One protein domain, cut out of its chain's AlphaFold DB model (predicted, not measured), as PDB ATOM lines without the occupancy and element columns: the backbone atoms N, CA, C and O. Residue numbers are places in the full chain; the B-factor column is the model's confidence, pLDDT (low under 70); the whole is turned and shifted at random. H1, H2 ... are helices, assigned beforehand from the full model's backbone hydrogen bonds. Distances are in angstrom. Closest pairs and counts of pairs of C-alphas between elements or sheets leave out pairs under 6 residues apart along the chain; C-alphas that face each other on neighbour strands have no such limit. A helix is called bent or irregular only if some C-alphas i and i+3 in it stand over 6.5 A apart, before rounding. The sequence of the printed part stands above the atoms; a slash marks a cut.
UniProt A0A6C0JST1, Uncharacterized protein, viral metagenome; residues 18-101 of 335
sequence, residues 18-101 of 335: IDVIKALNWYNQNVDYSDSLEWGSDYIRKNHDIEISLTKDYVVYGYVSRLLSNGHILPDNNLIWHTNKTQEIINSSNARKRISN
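AT A GLANCE: This is residues 18 to 101 of the 335 residues of an uncharacterized protein of viral metagenome (UniProt A0A6C0JST1). A long helix, H4, runs past one side of a small core in which H2 and H3 cross as an X near their middles, while H1 packs on H3 from the other side. The far end of H4, residues 95 to 100, and Asn 101 after it stick out from this body as an arm. The printed part has 84 residues with four named helices, in the order H1, H2, H3, H4, and no named strand, and its class is all helix. It is compact by its radius of gyration of the C-alphas, 13.1 A, with an elongated outline whose C-alphas span 45 by 26 by 19 A.

IN THESE COORDINATES: Begin with H4, residues 76 to 100: find C-alpha 76 at (127.659, 141.917, 115.592), and from there the helix runs 36.9 A to C-alpha 100 at (108.300, 116.182, 133.513). Look next at H3, residues 56 to 69, 20.0 A from first to last C-alpha. It is irregular, with C-alphas 57 and 60 lying 7.9 A apart, and its line is a rough one. H2, residues 33 to 48, measures 22.5 A. H1, residues 18 to 30, starts at C-alpha 18, (139.363, 135.965, 111.797), and is 18.3 A long.

HOW THE PARTS SIT: From H4, look to H3, the hub, which touches the three other helices. Residues 82 to 85 of H4 touch residues 61 to 65 of H3, and the closest C-alphas, those of Tyr 61 and His 82, are 6.8 A apart. These two helices run opposite ways at a steep tilt of 52 degrees. H2 and H3 touch with 28 pairs of C-alphas within 8 A, and at their closest you will find the C-alphas of Gly 40 and Gly 62, 3.9 A apart. They run the same way at a steep tilt of 58 degrees. H1 touches H3 with residues 24 to 27 alone, the closest C-alphas being those of Leu 24 and Tyr 63, 6.7 A apart; their steep tilt is 59 degrees, opposite ways. The helix packing is mostly crossed, with no touching pair at a shallow tilt. H2 and H4 are close but not clearly touching, about perpendicular at 87 degrees, with the C-alphas of Ile 44 and Thr 86 closest at 7.5 A. H1 and H4 are apart, and H1 and H2 meet only through their link. In H1, H2 and H4 every O i to N i+4 pair is within hydrogen-bond range; in H3, 8 of 10 are.

THE WHOLE: The two C-alphas farthest apart are those of Ile 18 and Asn 101, at 45.5 A. The printed part has no cut. The link from H1 to H2 is tight, with 2 residues, and those from H2 to H3 and from H3 to H4 are short, with 7 and 6. Mean pLDDT of the printed part is 85.0; look at residues 94 to 101 for the values under 70.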
ATOM      1  N   ILE A  18     138.182 136.833 111.876       84.94
ATOM      2  CA  ILE A  18     139.363 135.965 111.797       84.94
ATOM      3  C   ILE A  18     139.845 135.598 113.204       84.94
ATOM      4  O   ILE A  18     140.204 134.448 113.447       84.94
ATOM      5  N   ASP A  19     139.808 136.546 114.138       85.94
ATOM      6  CA  ASP A  19     140.238 136.320 115.517       85.94
ATOM      7  C   ASP A  19     139.289 135.382 116.262       85.94
ATOM      8  O   ASP A  19     139.744 134.468 116.947       85.94
ATOM      9  N   VAL A  20     137.977 135.517 116.039       85.50
ATOM     10  CA  VAL A  20     136.990 134.566 116.576       85.50
ATOM     11  C   VAL A  20     137.240 133.154 116.036       85.50
ATOM     12  O   VAL A  20     137.217 132.196 116.803       85.50
ATOM     13  N   ILE A  21     137.538 133.002 114.741       87.56
ATOM     14  CA  ILE A  21     137.858 131.691 114.147       87.56
ATOM     15  C   ILE A  21     139.127 131.100 114.775       87.56
ATOM     16  O   ILE A  21     139.144 129.922 115.132       87.56
ATOM     17  N   LYS A  22     140.178 131.910 114.953       87.50
ATOM     18  CA  LYS A  22     141.414 131.479 115.623       87.50
ATOM     19  C   LYS A  22     141.146 131.040 117.063       87.50
ATOM     20  O   LYS A  22     141.641 129.991 117.466       87.50
ATOM     21  N   ALA A  23     140.337 131.799 117.805       87.62
ATOM     22  CA  ALA A  23     139.952 131.472 119.173       87.62
ATOM     23  C   ALA A  23     139.200 130.138 119.242       87.62
ATOM     24  O   ALA A  23     139.578 129.251 120.000       87.62
ATOM     25  N   LEU A  24     138.169 129.962 118.411       88.81
ATOM     26  CA  LEU A  24     137.365 128.738 118.382       88.81
ATOM     27  C   LEU A  24     138.189 127.512 117.973       88.81
ATOM     28  O   LEU A  24     138.031 126.446 118.562       88.81
ATOM     29  N   ASN A  25     139.101 127.659 117.011       89.25
ATOM     30  CA  ASN A  25     140.011 126.582 116.625       89.25
ATOM     31  C   ASN A  25     140.972 126.216 117.758       89.25
ATOM     32  O   ASN A  25     141.197 125.032 117.999       89.25
ATOM     33  N   TRP A  26     141.498 127.210 118.477       89.88
ATOM     34  CA  TRP A  26     142.339 126.965 119.643       89.88
ATOM     35  C   TRP A  26     141.568 126.230 120.744       89.88
ATOM     36  O   TRP A  26     142.069 125.232 121.258       89.88
ATOM     37  N   TYR A  27     140.340 126.660 121.055       89.00
ATOM     38  CA  TYR A  27     139.493 125.987 122.043       89.00
ATOM     39  C   TYR A  27     139.200 124.538 121.647       89.00
ATOM     40  O   TYR A  27     139.391 123.641 122.455       89.00
ATOM     41  N   ASN A  28     138.841 124.286 120.387       87.31
ATOM     42  CA  ASN A  28     138.595 122.929 119.891       87.31
ATOM     43  C   ASN A  28     139.808 121.992 120.012       87.31
ATOM     44  O   ASN A  28     139.627 120.784 120.124       87.31
ATOM     45  N   GLN A  29     141.030 122.523 119.943       86.38
ATOM     46  CA  GLN A  29     142.256 121.723 120.016       86.38
ATOM     47  C   GLN A  29     142.758 121.528 121.449       86.38
ATOM     48  O   GLN A  29     143.363 120.499 121.744       86.38
ATOM     49  N   ASN A  30     142.534 122.511 122.325       86.81
ATOM     50  CA  ASN A  30     143.178 122.574 123.639       86.81
ATOM     51  C   ASN A  30     142.222 122.370 124.821       86.81
ATOM     52  O   ASN A  30     142.695 122.158 125.937       86.81
ATOM     53  N   VAL A  31     140.906 122.428 124.600       86.56
ATOM     54  CA  VAL A  31     139.887 122.350 125.653       86.56
ATOM     55  C   VAL A  31     138.945 121.180 125.397       86.56
ATOM     56  O   VAL A  31     138.512 120.937 124.270       86.56
ATOM     57  N   ASP A  32     138.623 120.448 126.465       86.75
ATOM     58  CA  ASP A  32     137.676 119.346 126.394       86.75
ATOM     59  C   ASP A  32     136.239 119.889 126.306       86.75
ATOM     60  O   ASP A  32     135.867 120.882 126.934       86.75
ATOM     61  N   TYR A  33     135.383 119.200 125.550       86.75
ATOM     62  CA  TYR A  33     134.007 119.655 125.323       86.75
ATOM     63  C   TYR A  33     133.202 119.818 126.624       86.75
ATOM     64  O   TYR A  33     132.241 120.577 126.642       86.75
ATOM     65  N   SER A  34     133.569 119.103 127.696       86.81
ATOM     66  CA  SER A  34     132.913 119.197 129.006       86.81
ATOM     67  C   SER A  34     133.064 120.590 129.616       86.81
ATOM     68  O   SER A  34     132.078 121.155 130.082       86.81
ATOM     69  N   ASP A  35     134.268 121.160 129.541       88.81
ATOM     70  CA  ASP A  35     134.578 122.479 130.101       88.81
ATOM     71  C   ASP A  35     133.818 123.574 129.341       88.81
ATOM     72  O   ASP A  35     133.275 124.505 129.931       88.81
ATOM     73  N   SER A  36     133.677 123.413 128.020       90.38
ATOM     74  CA  SER A  36     132.860 124.314 127.202       90.38
ATOM     75  C   SER A  36     131.399 124.355 127.653       90.38
ATOM     76  O   SER A  36     130.799 125.424 127.785       90.38
ATOM     77  N   LEU A  37     130.809 123.183 127.906       92.06
ATOM     78  CA  LEU A  37     129.418 123.088 128.347       92.06
ATOM     79  C   LEU A  37     129.227 123.736 129.721       92.06
ATOM     80  O   LEU A  37     128.229 124.427 129.919       92.06
ATOM     81  N   GLU A  38     130.194 123.575 130.624       90.94
ATOM     82  CA  GLU A  38     130.200 124.247 131.925       90.94
ATOM     83  C   GLU A  38     130.248 125.772 131.767       90.94
ATOM     84  O   GLU A  38     129.413 126.468 132.343       90.94
ATOM     85  N   TRP A  39     131.114 126.305 130.898       93.31
ATOM     86  CA  TRP A  39     131.176 127.747 130.624       93.31
ATOM     87  C   TRP A  39     129.879 128.307 130.039       93.31
ATOM     88  O   TRP A  39     129.459 129.410 130.390       93.31
ATOM     89  N   GLY A  40     129.221 127.554 129.156       91.44
ATOM     90  CA  GLY A  40     127.917 127.933 128.617       91.44
ATOM     91  C   GLY A  40     126.823 127.950 129.690       91.44
ATOM     92  O   GLY A  40     126.047 128.904 129.756       91.44
ATOM     93  N   SER A  41     126.781 126.929 130.549       90.94
ATOM     94  CA  SER A  41     125.859 126.848 131.688       90.94
ATOM     95  C   SER A  41     126.089 127.974 132.697       90.94
ATOM     96  O   SER A  41     125.131 128.612 133.139       90.94
ATOM     97  N   ASP A  42     127.347 128.270 133.016       91.25
ATOM     98  CA  ASP A  42     127.729 129.343 133.933       91.25
ATOM     99  C   ASP A  42     127.377 130.727 133.396       91.25
ATOM    100  O   ASP A  42     126.937 131.587 134.162       91.25
ATOM    101  N   TYR A  43     127.528 130.953 132.089       92.12
ATOM    102  CA  TYR A  43     127.123 132.207 131.460       92.12
ATOM    103  C   TYR A  43     125.618 132.452 131.611       92.12
ATOM    104  O   TYR A  43     125.205 133.545 131.997       92.12
ATOM    105  N   ILE A  44     124.792 131.432 131.351       91.12
ATOM    106  CA  ILE A  44     123.334 131.539 131.508       91.12
ATOM    107  C   ILE A  44     122.970 131.750 132.979       91.12
ATOM    108  O   ILE A  44     122.152 132.617 133.282       91.12
ATOM    109  N   ARG A  45     123.610 131.018 133.898       90.19
ATOM    110  CA  ARG A  45     123.398 131.181 135.341       90.19
ATOM    111  C   ARG A  45     123.701 132.613 135.788       90.19
ATOM    112  O   ARG A  45     122.885 133.213 136.473       90.19
ATOM    113  N   LYS A  46     124.834 133.183 135.371       90.00
ATOM    114  CA  LYS A  46     125.251 134.537 135.774       90.00
ATOM    115  C   LYS A  46     124.389 135.644 135.166       90.00
ATOM    116  O   LYS A  46     124.117 136.623 135.850       90.00
ATOM    117  N   ASN A  47     123.970 135.503 133.908       88.50
ATOM    118  CA  ASN A  47     123.282 136.578 133.184       88.50
ATOM    119  C   ASN A  47     121.751 136.487 133.225       88.50
ATOM    120  O   ASN A  47     121.079 137.494 133.017       88.50
ATOM    121  N   HIS A  48     121.193 135.301 133.476       84.94
ATOM    122  CA  HIS A  48     119.747 135.067 133.456       84.94
ATOM    123  C   HIS A  48     119.206 134.393 134.724       84.94
ATOM    124  O   HIS A  48     118.004 134.163 134.787       84.94
ATOM    125  N   ASP A  49     120.056 134.078 135.710       83.75
ATOM    126  CA  ASP A  49     119.682 133.423 136.977       83.75
ATOM    127  C   ASP A  49     118.947 132.080 136.782       83.75
ATOM    128  O   ASP A  49     118.023 131.703 137.503       83.75
ATOM    129  N   ILE A  50     119.338 131.339 135.738       85.12
ATOM    130  CA  ILE A  50     118.737 130.055 135.372       85.12
ATOM    131  C   ILE A  50     119.805 128.958 135.380       85.12
ATOM    132  O   ILE A  50     120.813 129.040 134.680       85.12
ATOM    133  N   GLU A  51     119.540 127.878 136.114       85.75
ATOM    134  CA  GLU A  51     120.391 126.688 136.132       85.75
ATOM    135  C   GLU A  51     119.970 125.677 135.052       85.75
ATOM    136  O   GLU A  51     118.870 125.114 135.086       85.75
ATOM    137  N   ILE A  52     120.849 125.462 134.067       86.12
ATOM    138  CA  ILE A  52     120.654 124.541 132.937       86.12
ATOM    139  C   ILE A  52     121.927 123.722 132.724       86.12
ATOM    140  O   ILE A  52     123.023 124.272 132.730       86.12
ATOM    141  N   SER A  53     121.778 122.423 132.454       87.06
ATOM    142  CA  SER A  53     122.861 121.563 131.959       87.06
ATOM    143  C   SER A  53     122.810 121.488 130.433       87.06
ATOM    144  O   SER A  53     121.807 121.037 129.871       87.06
ATOM    145  N   LEU A  54     123.882 121.911 129.759       87.81
ATOM    146  CA  LEU A  54     123.980 121.869 128.296       87.81
ATOM    147  C   LEU A  54     124.369 120.476 127.771       87.81
ATOM    148  O   LEU A  54     125.021 119.690 128.456       87.81
ATOM    149  N   THR A  55     123.960 120.167 126.535       87.69
ATOM    150  CA  THR A  55     124.333 118.942 125.799       87.69
ATOM    151  C   THR A  55     125.426 119.224 124.767       87.69
ATOM    152  O   THR A  55     125.687 120.376 124.430       87.69
ATOM    153  N   LYS A  56     126.048 118.170 124.215       87.00
ATOM    154  CA  LYS A  56     127.175 118.266 123.264       87.00
ATOM    155  C   LYS A  56     126.895 119.115 122.012       87.00
ATOM    156  O   LYS A  56     127.834 119.621 121.408       87.00
ATOM    157  N   ASP A  57     125.632 119.329 121.659       85.94
ATOM    158  CA  ASP A  57     125.236 120.185 120.531       85.94
ATOM    159  C   ASP A  57     125.581 121.670 120.759       85.94
ATOM    160  O   ASP A  57     125.640 122.458 119.817       85.94
ATOM    161  N   TYR A  58     125.845 122.060 122.011       90.00
ATOM    162  CA  TYR A  58     126.093 123.442 122.429       90.00
ATOM    163  C   TYR A  58     127.567 123.730 122.756       90.00
ATOM    164  O   TYR A  58     127.879 124.736 123.389       90.00
ATOM    165  N   VAL A  59     128.500 122.892 122.298       90.50
ATOM    166  CA  VAL A  59     129.941 123.082 122.556       90.50
ATOM    167  C   VAL A  59     130.472 124.388 121.958       90.50
ATOM    168  O   VAL A  59     131.248 125.085 122.598       90.50
ATOM    169  N   VAL A  60     130.028 124.789 120.764       90.19
ATOM    170  CA  VAL A  60     130.454 126.079 120.180       90.19
ATOM    171  C   VAL A  60     129.884 127.259 120.972       90.19
ATOM    172  O   VAL A  60     130.565 128.264 121.157       90.19
ATOM    173  N   TYR A  61     128.656 127.127 121.482       93.12
ATOM    174  CA  TYR A  61     128.031 128.146 122.326       93.12
ATOM    175  C   TYR A  61     128.846 128.386 123.600       93.12
ATOM    176  O   TYR A  61     129.126 129.534 123.932       93.12
ATOM    177  N   GLY A  62     129.304 127.315 124.253       91.81
ATOM    178  CA  GLY A  62     130.147 127.389 125.445       91.81
ATOM    179  C   GLY A  62     131.449 128.172 125.249       91.81
ATOM    180  O   GLY A  62     131.767 129.058 126.043       91.81
ATOM    181  N   TYR A  63     132.157 127.944 124.139       92.12
ATOM    182  CA  TYR A  63     133.381 128.688 123.817       92.12
ATOM    183  C   TYR A  63     133.124 130.177 123.573       92.12
ATOM    184  O   TYR A  63     133.891 131.031 124.018       92.12
ATOM    185  N   VAL A  64     132.024 130.510 122.893       90.69
ATOM    186  CA  VAL A  64     131.642 131.910 122.664       90.69
ATOM    187  C   VAL A  64     131.217 132.583 123.977       90.69
ATOM    188  O   VAL A  64     131.622 133.714 124.242       90.69
ATOM    189  N   SER A  65     130.494 131.874 124.849       92.50
ATOM    190  CA  SER A  65     130.147 132.336 126.200       92.50
ATOM    191  C   SER A  65     131.382 132.611 127.063       92.50
ATOM    192  O   SER A  65     131.394 133.580 127.828       92.50
ATOM    193  N   ARG A  66     132.446 131.807 126.925       90.44
ATOM    194  CA  ARG A  66     133.734 132.030 127.599       90.44
ATOM    195  C   ARG A  66     134.407 133.319 127.127       90.44
ATOM    196  O   ARG A  66     134.840 134.103 127.967       90.44
ATOM    197  N   LEU A  67     134.428 133.580 125.816       88.81
ATOM    198  CA  LEU A  67     134.976 134.825 125.257       88.81
ATOM    199  C   LEU A  67     134.246 136.067 125.789       88.81
ATOM    200  O   LEU A  67     134.895 137.029 126.194       88.81
ATOM    201  N   LEU A  68     132.913 136.024 125.843       88.62
ATOM    202  CA  LEU A  68     132.107 137.111 126.405       88.62
ATOM    203  C   LEU A  68     132.332 137.274 127.914       88.62
ATOM    204  O   LEU A  68     132.496 138.392 128.393       88.62
ATOM    205  N   SER A  69     132.413 136.168 128.661       87.69
ATOM    206  CA  SER A  69     132.682 136.188 130.109       87.69
ATOM    207  C   SER A  69     134.065 136.746 130.451       87.69
ATOM    208  O   SER A  69     134.239 137.347 131.508       87.69
ATOM    209  N   ASN A  70     135.039 136.564 129.559       85.62
ATOM    210  CA  ASN A  70     136.382 137.129 129.677       85.62
ATOM    211  C   ASN A  70     136.448 138.610 129.243       85.62
ATOM    212  O   ASN A  70     137.521 139.207 129.278       85.62
ATOM    213  N   GLY A  71     135.320 139.212 128.846       80.75
ATOM    214  CA  GLY A  71     135.215 140.636 128.518       80.75
ATOM    215  C   GLY A  71     135.562 140.995 127.072       80.75
ATOM    216  O   GLY A  71     135.756 142.173 126.771       80.75
ATOM    217  N   HIS A  72     135.652 140.022 126.160       85.06
ATOM    218  CA  HIS A  72     135.895 140.323 124.751       85.06
ATOM    219  C   HIS A  72     134.640 140.858 124.050       85.06
ATOM    220  O   HIS A  72     133.534 140.358 124.246       85.06
ATOM    221  N   ILE A  73     134.834 141.830 123.156       84.00
ATOM    222  CA  ILE A  73     133.775 142.379 122.302       84.00
ATOM    223  C   ILE A  73     133.776 141.611 120.979       84.00
ATOM    224  O   ILE A  73     134.764 141.648 120.240       84.00
ATOM    225  N   LEU A  74     132.682 140.897 120.704       86.00
ATOM    226  CA  LEU A  74     132.488 140.112 119.483       86.00
ATOM    227  C   LEU A  74     131.930 140.969 118.330       86.00
ATOM    228  O   LEU A  74     131.223 141.940 118.591       86.00
ATOM    229  N   PRO A  75     132.150 140.568 117.062       87.25
ATOM    230  CA  PRO A  75     131.423 141.124 115.921       87.25
ATOM    231  C   PRO A  75     129.904 140.942 116.044       87.25
ATOM    232  O   PRO A  75     129.448 139.890 116.504       87.25
ATOM    233  N   ASP A  76     129.131 141.891 115.510       84.75
ATOM    234  CA  ASP A  76     127.659 141.917 115.592       84.75
ATOM    235  C   ASP A  76     126.999 140.593 115.187       84.75
ATOM    236  O   ASP A  76     126.150 140.070 115.904       84.75
ATOM    237  N   ASN A  77     127.435 139.985 114.078       85.50
ATOM    238  CA  ASN A  77     126.878 138.713 113.604       85.50
ATOM    239  C   ASN A  77     127.023 137.585 114.639       85.50
ATOM    240  O   ASN A  77     126.121 136.764 114.806       85.50
ATOM    241  N   ASN A  78     128.166 137.533 115.324       85.62
ATOM    242  CA  ASN A  78     128.471 136.511 116.319       85.62
ATOM    243  C   ASN A  78     127.720 136.778 117.626       85.62
ATOM    244  O   ASN A  78     127.254 135.832 118.261       85.62
ATOM    245  N   LEU A  79     127.563 138.054 117.990       87.25
ATOM    246  CA  LEU A  79     126.772 138.468 119.141       87.25
ATOM    247  C   LEU A  79     125.283 138.145 118.939       87.25
ATOM    248  O   LEU A  79     124.669 137.531 119.804       87.25
ATOM    249  N   ILE A  80     124.718 138.470 117.771       87.69
ATOM    250  CA  ILE A  80     123.324 138.156 117.418       87.69
ATOM    251  C   ILE A  80     123.082 136.642 117.453       87.69
ATOM    252  O   ILE A  80     122.098 136.182 118.033       87.69
ATOM    253  N   TRP A  81     123.988 135.855 116.865       92.25
ATOM    254  CA  TRP A  81     123.903 134.394 116.910       92.25
ATOM    255  C   TRP A  81     123.898 133.867 118.351       92.25
ATOM    256  O   TRP A  81     123.063 133.027 118.692       92.25
ATOM    257  N   HIS A  82     124.787 134.382 119.206       92.88
ATOM    258  CA  HIS A  82     124.906 133.956 120.602       92.88
ATOM    259  C   HIS A  82     123.651 134.286 121.419       92.88
ATOM    260  O   HIS A  82     123.118 133.417 122.114       92.88
ATOM    261  N   THR A  83     123.117 135.498 121.265       89.12
ATOM    262  CA  THR A  83     121.877 135.928 121.925       89.12
ATOM    263  C   THR A  83     120.691 135.059 121.504       89.12
ATOM    264  O   THR A  83     119.978 134.526 122.357       89.12
ATOM    265  N   ASN A  84     120.521 134.822 120.199       91.06
ATOM    266  CA  ASN A  84     119.446 133.968 119.687       91.06
ATOM    267  C   ASN A  84     119.562 132.531 120.214       91.06
ATOM    268  O   ASN A  84     118.565 131.925 120.612       91.06
ATOM    269  N   LYS A  85     120.788 131.994 120.274       91.56
ATOM    270  CA  LYS A  85     121.034 130.642 120.783       91.56
ATOM    271  C   LYS A  85     120.780 130.530 122.287       91.56
ATOM    272  O   LYS A  85     120.232 129.524 122.730       91.56
ATOM    273  N   THR A  86     121.099 131.572 123.055       91.38
ATOM    274  CA  THR A  86     120.780 131.656 124.490       91.38
ATOM    275  C   THR A  86     119.271 131.538 124.717       91.38
ATOM    276  O   THR A  86     118.822 130.726 125.528       91.38
ATOM    277  N   GLN A  87     118.474 132.284 123.943       87.88
ATOM    278  CA  GLN A  87     117.016 132.250 124.059       87.88
ATOM    279  C   GLN A  87     116.429 130.882 123.672       87.88
ATOM    280  O   GLN A  87     115.516 130.390 124.339       87.88
ATOM    281  N   GLU A  88     116.962 130.243 122.627       90.19
ATOM    282  CA  GLU A  88     116.569 128.889 122.215       90.19
ATOM    283  C   GLU A  88     116.770 127.876 123.354       90.19
ATOM    284  O   GLU A  88     115.840 127.149 123.707       90.19
ATOM    285  N   ILE A  89     117.949 127.883 123.987       89.38
ATOM    286  CA  ILE A  89     118.301 126.980 125.094       89.38
ATOM    287  C   ILE A  89     117.341 127.154 126.281       89.38
ATOM    288  O   ILE A  89     116.832 126.166 126.824       89.38
ATOM    289  N   ILE A  90     117.061 128.401 126.673       87.75
ATOM    290  CA  ILE A  90     116.145 128.715 127.780       87.75
ATOM    291  C   ILE A  90     114.729 128.206 127.471       87.75
ATOM    292  O   ILE A  90     114.101 127.543 128.304       87.75
ATOM    293  N   ASN A  91     114.235 128.453 126.257       86.00
ATOM    294  CA  ASN A  91     112.902 128.026 125.837       86.00
ATOM    295  C   ASN A  91     112.771 126.494 125.812       86.00
ATOM    296  O   ASN A  91     111.792 125.946 126.332       86.00
ATOM    297  N   SER A  92     113.771 125.784 125.281       80.94
ATOM    298  CA  SER A  92     113.796 124.316 125.272       80.94
ATOM    299  C   SER A  92     113.867 123.715 126.681       80.94
ATOM    300  O   SER A  92     113.228 122.694 126.944       80.94
ATOM    301  N   SER A  93     114.585 124.348 127.614       75.62
ATOM    302  CA  SER A  93     114.624 123.934 129.025       75.62
ATOM    303  C   SER A  93     113.249 124.050 129.700       75.62
ATOM    304  O   SER A  93     112.766 123.101 130.328       75.62
ATOM    305  N   ASN A  94     112.557 125.174 129.499       67.81
ATOM    306  CA  ASN A  94     111.209 125.387 130.032       67.81
ATOM    307  C   ASN A  94     110.184 124.393 129.460       67.81
ATOM    308  O   ASN A  94     109.309 123.917 130.191       67.81
ATOM    309  N   ALA A  95     110.313 124.011 128.186       59.19
ATOM    310  CA  ALA A  95     109.488 122.966 127.581       59.19
ATOM    311  C   ALA A  95     109.711 121.587 128.238       59.19
ATOM    312  O   ALA A  95     108.743 120.882 128.525       59.19
ATOM    313  N   ARG A  96     110.959 121.223 128.574       58.56
ATOM    314  CA  ARG A  96     111.276 119.967 129.288       58.56
ATOM    315  C   ARG A  96     110.716 119.937 130.717       58.56
ATOM    316  O   ARG A  96     110.164 118.913 131.121       58.56
ATOM    317  N   LYS A  97     110.760 121.055 131.460       56.12
ATOM    318  CA  LYS A  97     110.107 121.172 132.787       56.12
ATOM    319  C   LYS A  97     108.590 120.948 132.720       56.12
ATOM    320  O   LYS A  97     108.024 120.354 133.635       56.12
ATOM    321  N   ARG A  98     107.923 121.375 131.641       46.97
ATOM    322  CA  ARG A  98     106.477 121.145 131.446       46.97
ATOM    323  C   ARG A  98     106.135 119.668 131.215       46.97
ATOM    324  O   ARG A  98     105.121 119.208 131.725       46.97
ATOM    325  N   ILE A  99     106.993 118.924 130.515       49.97
ATOM    326  CA  ILE A  99     106.782 117.499 130.198       49.97
ATOM    327  C   ILE A  99     107.020 116.605 131.432       49.97
ATOM    328  O   ILE A  99     106.273 115.660 131.660       49.97
ATOM    329  N   SER A 100     107.996 116.938 132.283       53.16
ATOM    330  CA  SER A 100     108.300 116.182 133.513       53.16
ATOM    331  C   SER A 100     107.205 116.249 134.592       53.16
ATOM    332  O   SER A 100     107.189 115.400 135.481       53.16
ATOM    333  N   ASN A 101     106.319 117.249 134.557       53.25
ATOM    334  CA  ASN A 101     105.303 117.477 135.594       53.25
ATOM    335  C   ASN A 101     103.914 116.909 135.256       53.25
ATOM    336  O   ASN A 101     103.000 117.023 136.073       53.25
TER     337      ASN A 101